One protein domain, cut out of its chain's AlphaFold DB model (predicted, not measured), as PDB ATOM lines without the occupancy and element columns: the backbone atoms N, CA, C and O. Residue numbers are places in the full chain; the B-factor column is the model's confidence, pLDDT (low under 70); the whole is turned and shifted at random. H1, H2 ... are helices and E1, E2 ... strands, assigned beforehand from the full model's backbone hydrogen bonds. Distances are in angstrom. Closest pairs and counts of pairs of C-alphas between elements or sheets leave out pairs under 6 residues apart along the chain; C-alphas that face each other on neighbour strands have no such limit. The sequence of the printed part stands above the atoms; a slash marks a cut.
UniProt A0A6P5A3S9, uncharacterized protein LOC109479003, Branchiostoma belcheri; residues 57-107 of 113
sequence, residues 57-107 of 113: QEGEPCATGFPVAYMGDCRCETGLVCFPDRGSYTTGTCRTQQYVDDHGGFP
ATOM      1  N   GLN A  57     -14.799  19.848   3.258       86.19
ATOM      2  CA  GLN A  57     -13.569  19.938   4.041       86.19
ATOM      3  C   GLN A  57     -13.404  18.737   4.978       86.19
ATOM      4  O   GLN A  57     -14.347  17.988   5.237       86.19
ATOM      5  N   GLU A  58     -12.202  18.532   5.521       87.94
ATOM      6  CA  GLU A  58     -11.985  17.495   6.534       87.94
ATOM      7  C   GLU A  58     -12.901  17.736   7.740       87.94
ATOM      8  O   GLU A  58     -13.015  18.856   8.234       87.94
ATOM      9  N   GLY A  59     -13.570  16.688   8.224       84.94
ATOM     10  CA  GLY A  59     -14.534  16.836   9.318       84.94
ATOM     11  C   GLY A  59     -15.977  17.028   8.865       84.94
ATOM     12  O   GLY A  59     -16.876  16.738   9.651       84.94
ATOM     13  N   GLU A  60     -16.209  17.449   7.622       83.19
ATOM     14  CA  GLU A  60     -17.555  17.694   7.104       83.19
ATOM     15  C   GLU A  60     -18.221  16.426   6.531       83.19
ATOM     16  O   GLU A  60     -17.535  15.524   6.027       83.19
ATOM     17  N   PRO A  61     -19.565  16.344   6.605       81.12
ATOM     18  CA  PRO A  61     -20.321  15.202   6.112       81.12
ATOM     19  C   PRO A  61     -20.268  15.102   4.587       81.12
ATOM     20  O   PRO A  61     -20.305  16.105   3.879       81.12
ATOM     21  N   CYS A  62     -20.244  13.877   4.080       78.19
ATOM     22  CA  CYS A  62     -20.208  13.551   2.661       78.19
ATOM     23  C   CYS A  62     -21.067  12.311   2.364       78.19
ATOM     24  O   CYS A  62     -21.400  11.535   3.260       78.19
ATOM     25  N   ALA A  63     -21.437  12.106   1.099       75.94
ATOM     26  CA  ALA A  63     -22.177  10.925   0.663       75.94
ATOM     27  C   ALA A  63     -21.214   9.873   0.077       75.94
ATOM     28  O   ALA A  63     -20.483  10.153  -0.872       75.94
ATOM     29  N   THR A  64     -21.209   8.660   0.637       66.38
ATOM     30  CA  THR A  64     -20.297   7.558   0.264       66.38
ATOM     31  C   THR A  64     -20.810   6.695  -0.890       66.38
ATOM     32  O   THR A  64     -20.026   5.974  -1.505       66.38
ATOM     33  N   GLY A  65     -22.113   6.742  -1.191       54.56
ATOM     34  CA  GLY A  65     -22.797   5.584  -1.776       54.56
ATOM     35  C   GLY A  65     -23.812   5.837  -2.886       54.56
ATOM     36  O   GLY A  65     -24.785   5.091  -2.957       54.56
ATOM     37  N   PHE A  66     -23.612   6.804  -3.785       36.12
ATOM     38  CA  PHE A  66     -24.385   6.819  -5.033       36.12
ATOM     39  C   PHE A  66     -23.498   6.532  -6.261       36.12
ATOM     40  O   PHE A  66     -22.632   7.344  -6.586       36.12
ATOM     41  N   PRO A  67     -23.720   5.413  -6.997       33.69
ATOM     42  CA  PRO A  67     -23.050   5.150  -8.281       33.69
ATOM     43  C   PRO A  67     -23.439   6.178  -9.354       33.69
ATOM     44  O   PRO A  67     -22.763   6.326 -10.368       33.69
ATOM     45  N   VAL A  68     -24.515   6.917  -9.099       32.69
ATOM     46  CA  VAL A  68     -24.895   8.123  -9.816       32.69
ATOM     47  C   VAL A  68     -24.837   9.236  -8.787       32.69
ATOM     48  O   VAL A  68     -25.853   9.526  -8.165       32.69
ATOM     49  N   ALA A  69     -23.648   9.798  -8.540       35.53
ATOM     50  CA  ALA A  69     -23.536  11.047  -7.792       35.53
ATOM     51  C   ALA A  69     -24.626  11.973  -8.335       35.53
ATOM     52  O   ALA A  69     -24.605  12.309  -9.529       35.53
ATOM     53  N   TYR A  70     -25.635  12.293  -7.520       39.31
ATOM     54  CA  TYR A  70     -26.615  13.280  -7.942       39.31
ATOM     55  C   TYR A  70     -25.774  14.512  -8.275       39.31
ATOM     56  O   TYR A  70     -24.826  14.812  -7.553       39.31
ATOM     57  N   MET A  71     -26.009  15.166  -9.416       44.03
ATOM     58  CA  MET A  71     -25.070  16.159  -9.974       44.03
ATOM     59  C   MET A  71     -24.834  17.420  -9.102       44.03
ATOM     60  O   MET A  71     -24.271  18.396  -9.594       44.03
ATOM     61  N   GLY A  72     -25.238  17.393  -7.828       48.28
ATOM     62  CA  GLY A  72     -24.950  18.364  -6.781       48.28
ATOM     63  C   GLY A  72     -24.420  17.774  -5.459       48.28
ATOM     64  O   GLY A  72     -24.419  18.478  -4.455       48.28
ATOM     65  N   ASP A  73     -23.965  16.515  -5.424       63.53
ATOM     66  CA  ASP A  73     -23.186  16.014  -4.287       63.53
ATOM     67  C   ASP A  73     -21.735  16.477  -4.450       63.53
ATOM     68  O   ASP A  73     -20.988  16.031  -5.332       63.53
ATOM     69  N   CYS A  74     -21.341  17.432  -3.613       70.81
ATOM     70  CA  CYS A  74     -19.961  17.870  -3.527       70.81
ATOM     71  C   CYS A  74     -19.052  16.710  -3.111       70.81
ATOM     72  O   CYS A  74     -19.391  15.891  -2.260       70.81
ATOM     73  N   ARG A  75     -17.862  16.645  -3.709       75.44
ATOM     74  CA  ARG A  75     -16.813  15.720  -3.269       75.44
ATOM     75  C   ARG A  75     -16.004  16.349  -2.141       75.44
ATOM     76  O   ARG A  75     -15.989  17.574  -2.005       75.44
ATOM     77  N   CYS A  76     -15.314  15.507  -1.376       80.62
ATOM     78  CA  CYS A  76     -14.261  15.971  -0.484       80.62
ATOM     79  C   CYS A  76     -13.171  16.704  -1.271       80.62
ATOM     80  O   CYS A  76     -12.946  16.415  -2.451       80.62
ATOM     81  N   GLU A  77     -12.503  17.645  -0.615       83.25
ATOM     82  CA  GLU A  77     -11.334  18.313  -1.172       83.25
ATOM     83  C   GLU A  77     -10.236  17.307  -1.547       83.25
ATOM     84  O   GLU A  77     -10.138  16.209  -0.992       83.25
ATOM     85  N   THR A  78      -9.408  17.675  -2.525       81.69
ATOM     86  CA  THR A  78      -8.265  16.877  -2.974       81.69
ATOM     87  C   THR A  78      -7.420  16.390  -1.794       81.69
ATOM     88  O   THR A  78      -6.963  17.183  -0.978       81.69
ATOM     89  N   GLY A  79      -7.166  15.079  -1.738       81.12
ATOM     90  CA  GLY A  79      -6.393  14.443  -0.663       81.12
ATOM     91  C   GLY A  79      -7.236  13.932   0.509       81.12
ATOM     92  O   GLY A  79      -6.713  13.222   1.370       81.12
ATOM     93  N   LEU A  80      -8.536  14.226   0.517       85.38
ATOM     94  CA  LEU A  80      -9.497  13.660   1.452       85.38
ATOM     95  C   LEU A  80     -10.328  12.569   0.782       85.38
ATOM     96  O   LEU A  80     -10.614  12.606  -0.418       85.38
ATOM     97  N   VAL A  81     -10.767  11.611   1.586       85.25
ATOM     98  CA  VAL A  81     -11.666  10.543   1.170       85.25
ATOM     99  C   VAL A  81     -12.889  10.537   2.073       85.25
ATOM    100  O   VAL A  81     -12.795  10.760   3.280       85.25
ATOM    101  N   CYS A  82     -14.057  10.303   1.482       82.94
ATOM    102  CA  CYS A  82     -15.303  10.206   2.228       82.94
ATOM    103  C   CYS A  82     -15.340   8.870   2.980       82.94
ATOM    104  O   CYS A  82     -15.619   7.838   2.375       82.94
ATOM    105  N   PHE A  83     -15.013   8.872   4.272       85.44
ATOM    106  CA  PHE A  83     -14.974   7.663   5.091       85.44
ATOM    107  C   PHE A  83     -16.355   7.401   5.713       85.44
ATOM    108  O   PHE A  83     -16.890   8.305   6.356       85.44
ATOM    109  N   PRO A  84     -16.954   6.208   5.533       83.31
ATOM    110  CA  PRO A  84     -18.317   5.927   5.980       83.31
ATOM    111  C   PRO A  84     -18.481   6.041   7.499       83.31
ATOM    112  O   PRO A  84     -17.614   5.624   8.271       83.31
ATOM    113  N   ASP A  85     -19.628   6.567   7.929       83.25
ATOM    114  CA  ASP A  85     -19.976   6.618   9.347       83.25
ATOM    115  C   ASP A  85     -20.354   5.222   9.856       83.25
ATOM    116  O   ASP A  85     -20.846   4.361   9.120       83.25
ATOM    117  N   ARG A  86     -20.170   4.969  11.157       79.12
ATOM    118  CA  ARG A  86     -20.554   3.674  11.739       79.12
ATOM    119  C   ARG A  86     -22.055   3.426  11.561       79.12
ATOM    120  O   ARG A  86     -22.875   4.143  12.122       79.12
ATOM    121  N   GLY A  87     -22.392   2.359  10.839       75.25
ATOM    122  CA  GLY A  87     -23.778   1.962  10.579       75.25
ATOM    123  C   GLY A  87     -24.412   2.613   9.347       75.25
ATOM    124  O   GLY A  87     -25.586   2.359   9.093       75.25
ATOM    125  N   SER A  88     -23.657   3.396   8.567       72.81
ATOM    126  CA  SER A  88     -24.110   3.977   7.300       72.81
ATOM    127  C   SER A  88     -23.112   3.693   6.176       72.81
ATOM    128  O   SER A  88     -21.910   3.876   6.330       72.81
ATOM    129  N   TYR A  89     -23.613   3.239   5.028       70.94
ATOM    130  CA  TYR A  89     -22.828   3.024   3.802       70.94
ATOM    131  C   TYR A  89     -23.160   4.045   2.705       70.94
ATOM    132  O   TYR A  89     -22.620   3.967   1.605       70.94
ATOM    133  N   THR A  90     -24.081   4.969   2.988       72.56
ATOM    134  CA  THR A  90     -24.507   6.031   2.068       72.56
ATOM    135  C   THR A  90     -24.042   7.409   2.516       72.56
ATOM    136  O   THR A  90     -23.956   8.313   1.687       72.56
ATOM    137  N   THR A  91     -23.699   7.563   3.797       76.12
ATOM    138  CA  THR A  91     -23.122   8.778   4.375       76.12
ATOM    139  C   THR A  91     -21.774   8.481   5.018       76.12
ATOM    140  O   THR A  91     -21.467   7.345   5.391       76.12
ATOM    141  N   GLY A  92     -20.962   9.515   5.131       84.00
ATOM    142  CA  GLY A  92     -19.675   9.474   5.785       84.00
ATOM    143  C   GLY A  92     -19.191  10.867   6.130       84.00
ATOM    144  O   GLY A  92     -19.915  11.856   6.006       84.00
ATOM    145  N   THR A  93     -17.925  10.937   6.505       86.25
ATOM    146  CA  THR A  93     -17.235  12.190   6.780       86.25
ATOM    147  C   THR A  93     -15.935  12.251   5.985       86.25
ATOM    148  O   THR A  93     -15.219  11.252   5.878       86.25
ATOM    149  N   CYS A  94     -15.593  13.415   5.434       87.38
ATOM    150  CA  CYS A  94     -14.315  13.597   4.754       87.38
ATOM    151  C   CYS A  94     -13.156  13.473   5.753       87.38
ATOM    152  O   CYS A  94     -13.143  14.104   6.821       87.38
ATOM    153  N   ARG A  95     -12.192  12.618   5.413       90.62
ATOM    154  CA  ARG A  95     -11.038  12.256   6.241       90.62
ATOM    155  C   ARG A  95      -9.781  12.165   5.394       90.62
ATOM    156  O   ARG A  95      -9.846  11.869   4.205       90.62
ATOM    157  N   THR A  96      -8.632  12.387   6.016       90.62
ATOM    158  CA  THR A  96      -7.332  12.144   5.381       90.62
ATOM    159  C   THR A  96      -7.134  10.663   5.064       90.62
ATOM    160  O   THR A  96      -7.677   9.791   5.745       90.62
ATOM    161  N   GLN A  97      -6.304  10.364   4.060       84.88
ATOM    162  CA  GLN A  97      -5.914   8.982   3.756       84.88
ATOM    163  C   GLN A  97      -5.287   8.287   4.978       84.88
ATOM    164  O   GLN A  97      -5.637   7.153   5.275       84.88
ATOM    165  N   GLN A  98      -4.457   9.003   5.746       88.50
ATOM    166  CA  GLN A  98      -3.857   8.485   6.978       88.50
ATOM    167  C   GLN A  98      -4.916   8.019   7.987       88.50
ATOM    168  O   GLN A  98      -4.818   6.917   8.515       88.50
ATOM    169  N   TYR A  99      -5.965   8.819   8.213       89.00
ATOM    170  CA  TYR A  99      -7.062   8.419   9.094       89.00
ATOM    171  C   TYR A  99      -7.738   7.135   8.603       89.00
ATOM    172  O   TYR A  99      -8.037   6.254   9.406       89.00
ATOM    173  N   VAL A 100      -7.993   7.033   7.295       85.88
ATOM    174  CA  VAL A 100      -8.607   5.843   6.694       85.88
ATOM    175  C   VAL A 100      -7.736   4.612   6.933       85.88
ATOM    176  O   VAL A 100      -8.251   3.579   7.365       85.88
ATOM    177  N   ASP A 101      -6.431   4.732   6.707       86.12
ATOM    178  CA  ASP A 101      -5.471   3.643   6.892       86.12
ATOM    179  C   ASP A 101      -5.404   3.201   8.366       86.12
ATOM    180  O   ASP A 101      -5.474   2.005   8.658       86.12
ATOM    181  N   ASP A 102      -5.396   4.156   9.302       88.88
ATOM    182  CA  ASP A 102      -5.382   3.899  10.750       88.88
ATOM    183  C   ASP A 102      -6.683   3.255  11.269       88.88
ATOM    184  O   ASP A 102      -6.685   2.596  12.311       88.88
ATOM    185  N   HIS A 103      -7.797   3.417  10.547       83.94
ATOM    186  CA  HIS A 103      -9.121   2.915  10.936       83.94
ATOM    187  C   HIS A 103      -9.568   1.678  10.142       83.94
ATOM    188  O   HIS A 103     -10.751   1.326  10.160       83.94
ATOM    189  N   GLY A 104      -8.621   0.973   9.509       76.44
ATOM    190  CA  GLY A 104      -8.852  -0.328   8.871       76.44
ATOM    191  C   GLY A 104      -9.165  -0.268   7.375       76.44
ATOM    192  O   GLY A 104      -9.578  -1.280   6.805       76.44
ATOM    193  N   GLY A 105      -8.944   0.881   6.736       72.75
ATOM    194  CA  GLY A 105      -9.158   1.075   5.307       72.75
ATOM    195  C   GLY A 105     -10.631   1.213   4.922       72.75
ATOM    196  O   GLY A 105     -11.539   1.180   5.755       72.75
ATOM    197  N   PHE A 106     -10.888   1.364   3.622       66.25
ATOM    198  CA  PHE A 106     -12.254   1.295   3.112       66.25
ATOM    199  C   PHE A 106     -12.809  -0.118   3.300       66.25
ATOM    200  O   PHE A 106     -12.144  -1.080   2.897       66.25
ATOM    201  N   PRO A 107     -14.023  -0.278   3.862       60.72
ATOM    202  CA  PRO A 107     -14.640  -1.590   3.939       60.72
ATOM    203  C   PRO A 107     -14.780  -2.147   2.520       60.72
ATOM    204  O   PRO A 107     -15.383  -1.515   1.650       60.72
TER     205      PRO A 107
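AT A GLANCE: This is residues 57 to 107 of the 113 residues of the protein "uncharacterized protein LOC109479003" of Branchiostoma belcheri (UniProt A0A6P5A3S9). This small domain has little regular structure: a narrow antiparallel sheet, E1 - E3 - E2, with the short helix H1 over E2 towards one end, while residues 67 to 72 stick out at the other. The printed part has 51 residues, with three named strands, then one named helix; the class is mixed, with 20 residues in named elements. It is compact, radius of gyration of the C-alphas 10.4 A, spans 31 by 23 by 15 A.

HOW THE PARTS SIT: Start at E1, residues 61 to 63, antiparallel to E3, residues 91 to 96, at 115 degrees; N 62 and O 92 are within hydrogen-bond range at 2.8 A. E2, residues 80 to 84, and E3 form a hairpin, antiparallel at 142 degrees; N 81 and O 95 are within range at 2.8 A. H1, residues 97 to 102, is on the sheet, over E2, height 8.8 A; it only just stands up, rising 42 degrees. Their closest C-alphas, Leu 80 and Gln 97, are 6.3 A apart. In H1 every O i to N i+4 pair is within range.

IN THESE COORDINATES: Find C-alpha 61 at (-20.321, 15.202, 6.112); E1 runs 7.2 A, E2 12.6 A, E3 16.2 A. H1, 8.7 A, ends at C-alpha 102, (-5.382, 3.899, 10.750).

THE WHOLE: The farthest C-alphas, Met 71 and Asp 102, are 31.1 A apart. The printed part has no cut; E1 to E2 is a long link. Residues 64 to 73 and 106 to 107 have pLDDT under 70.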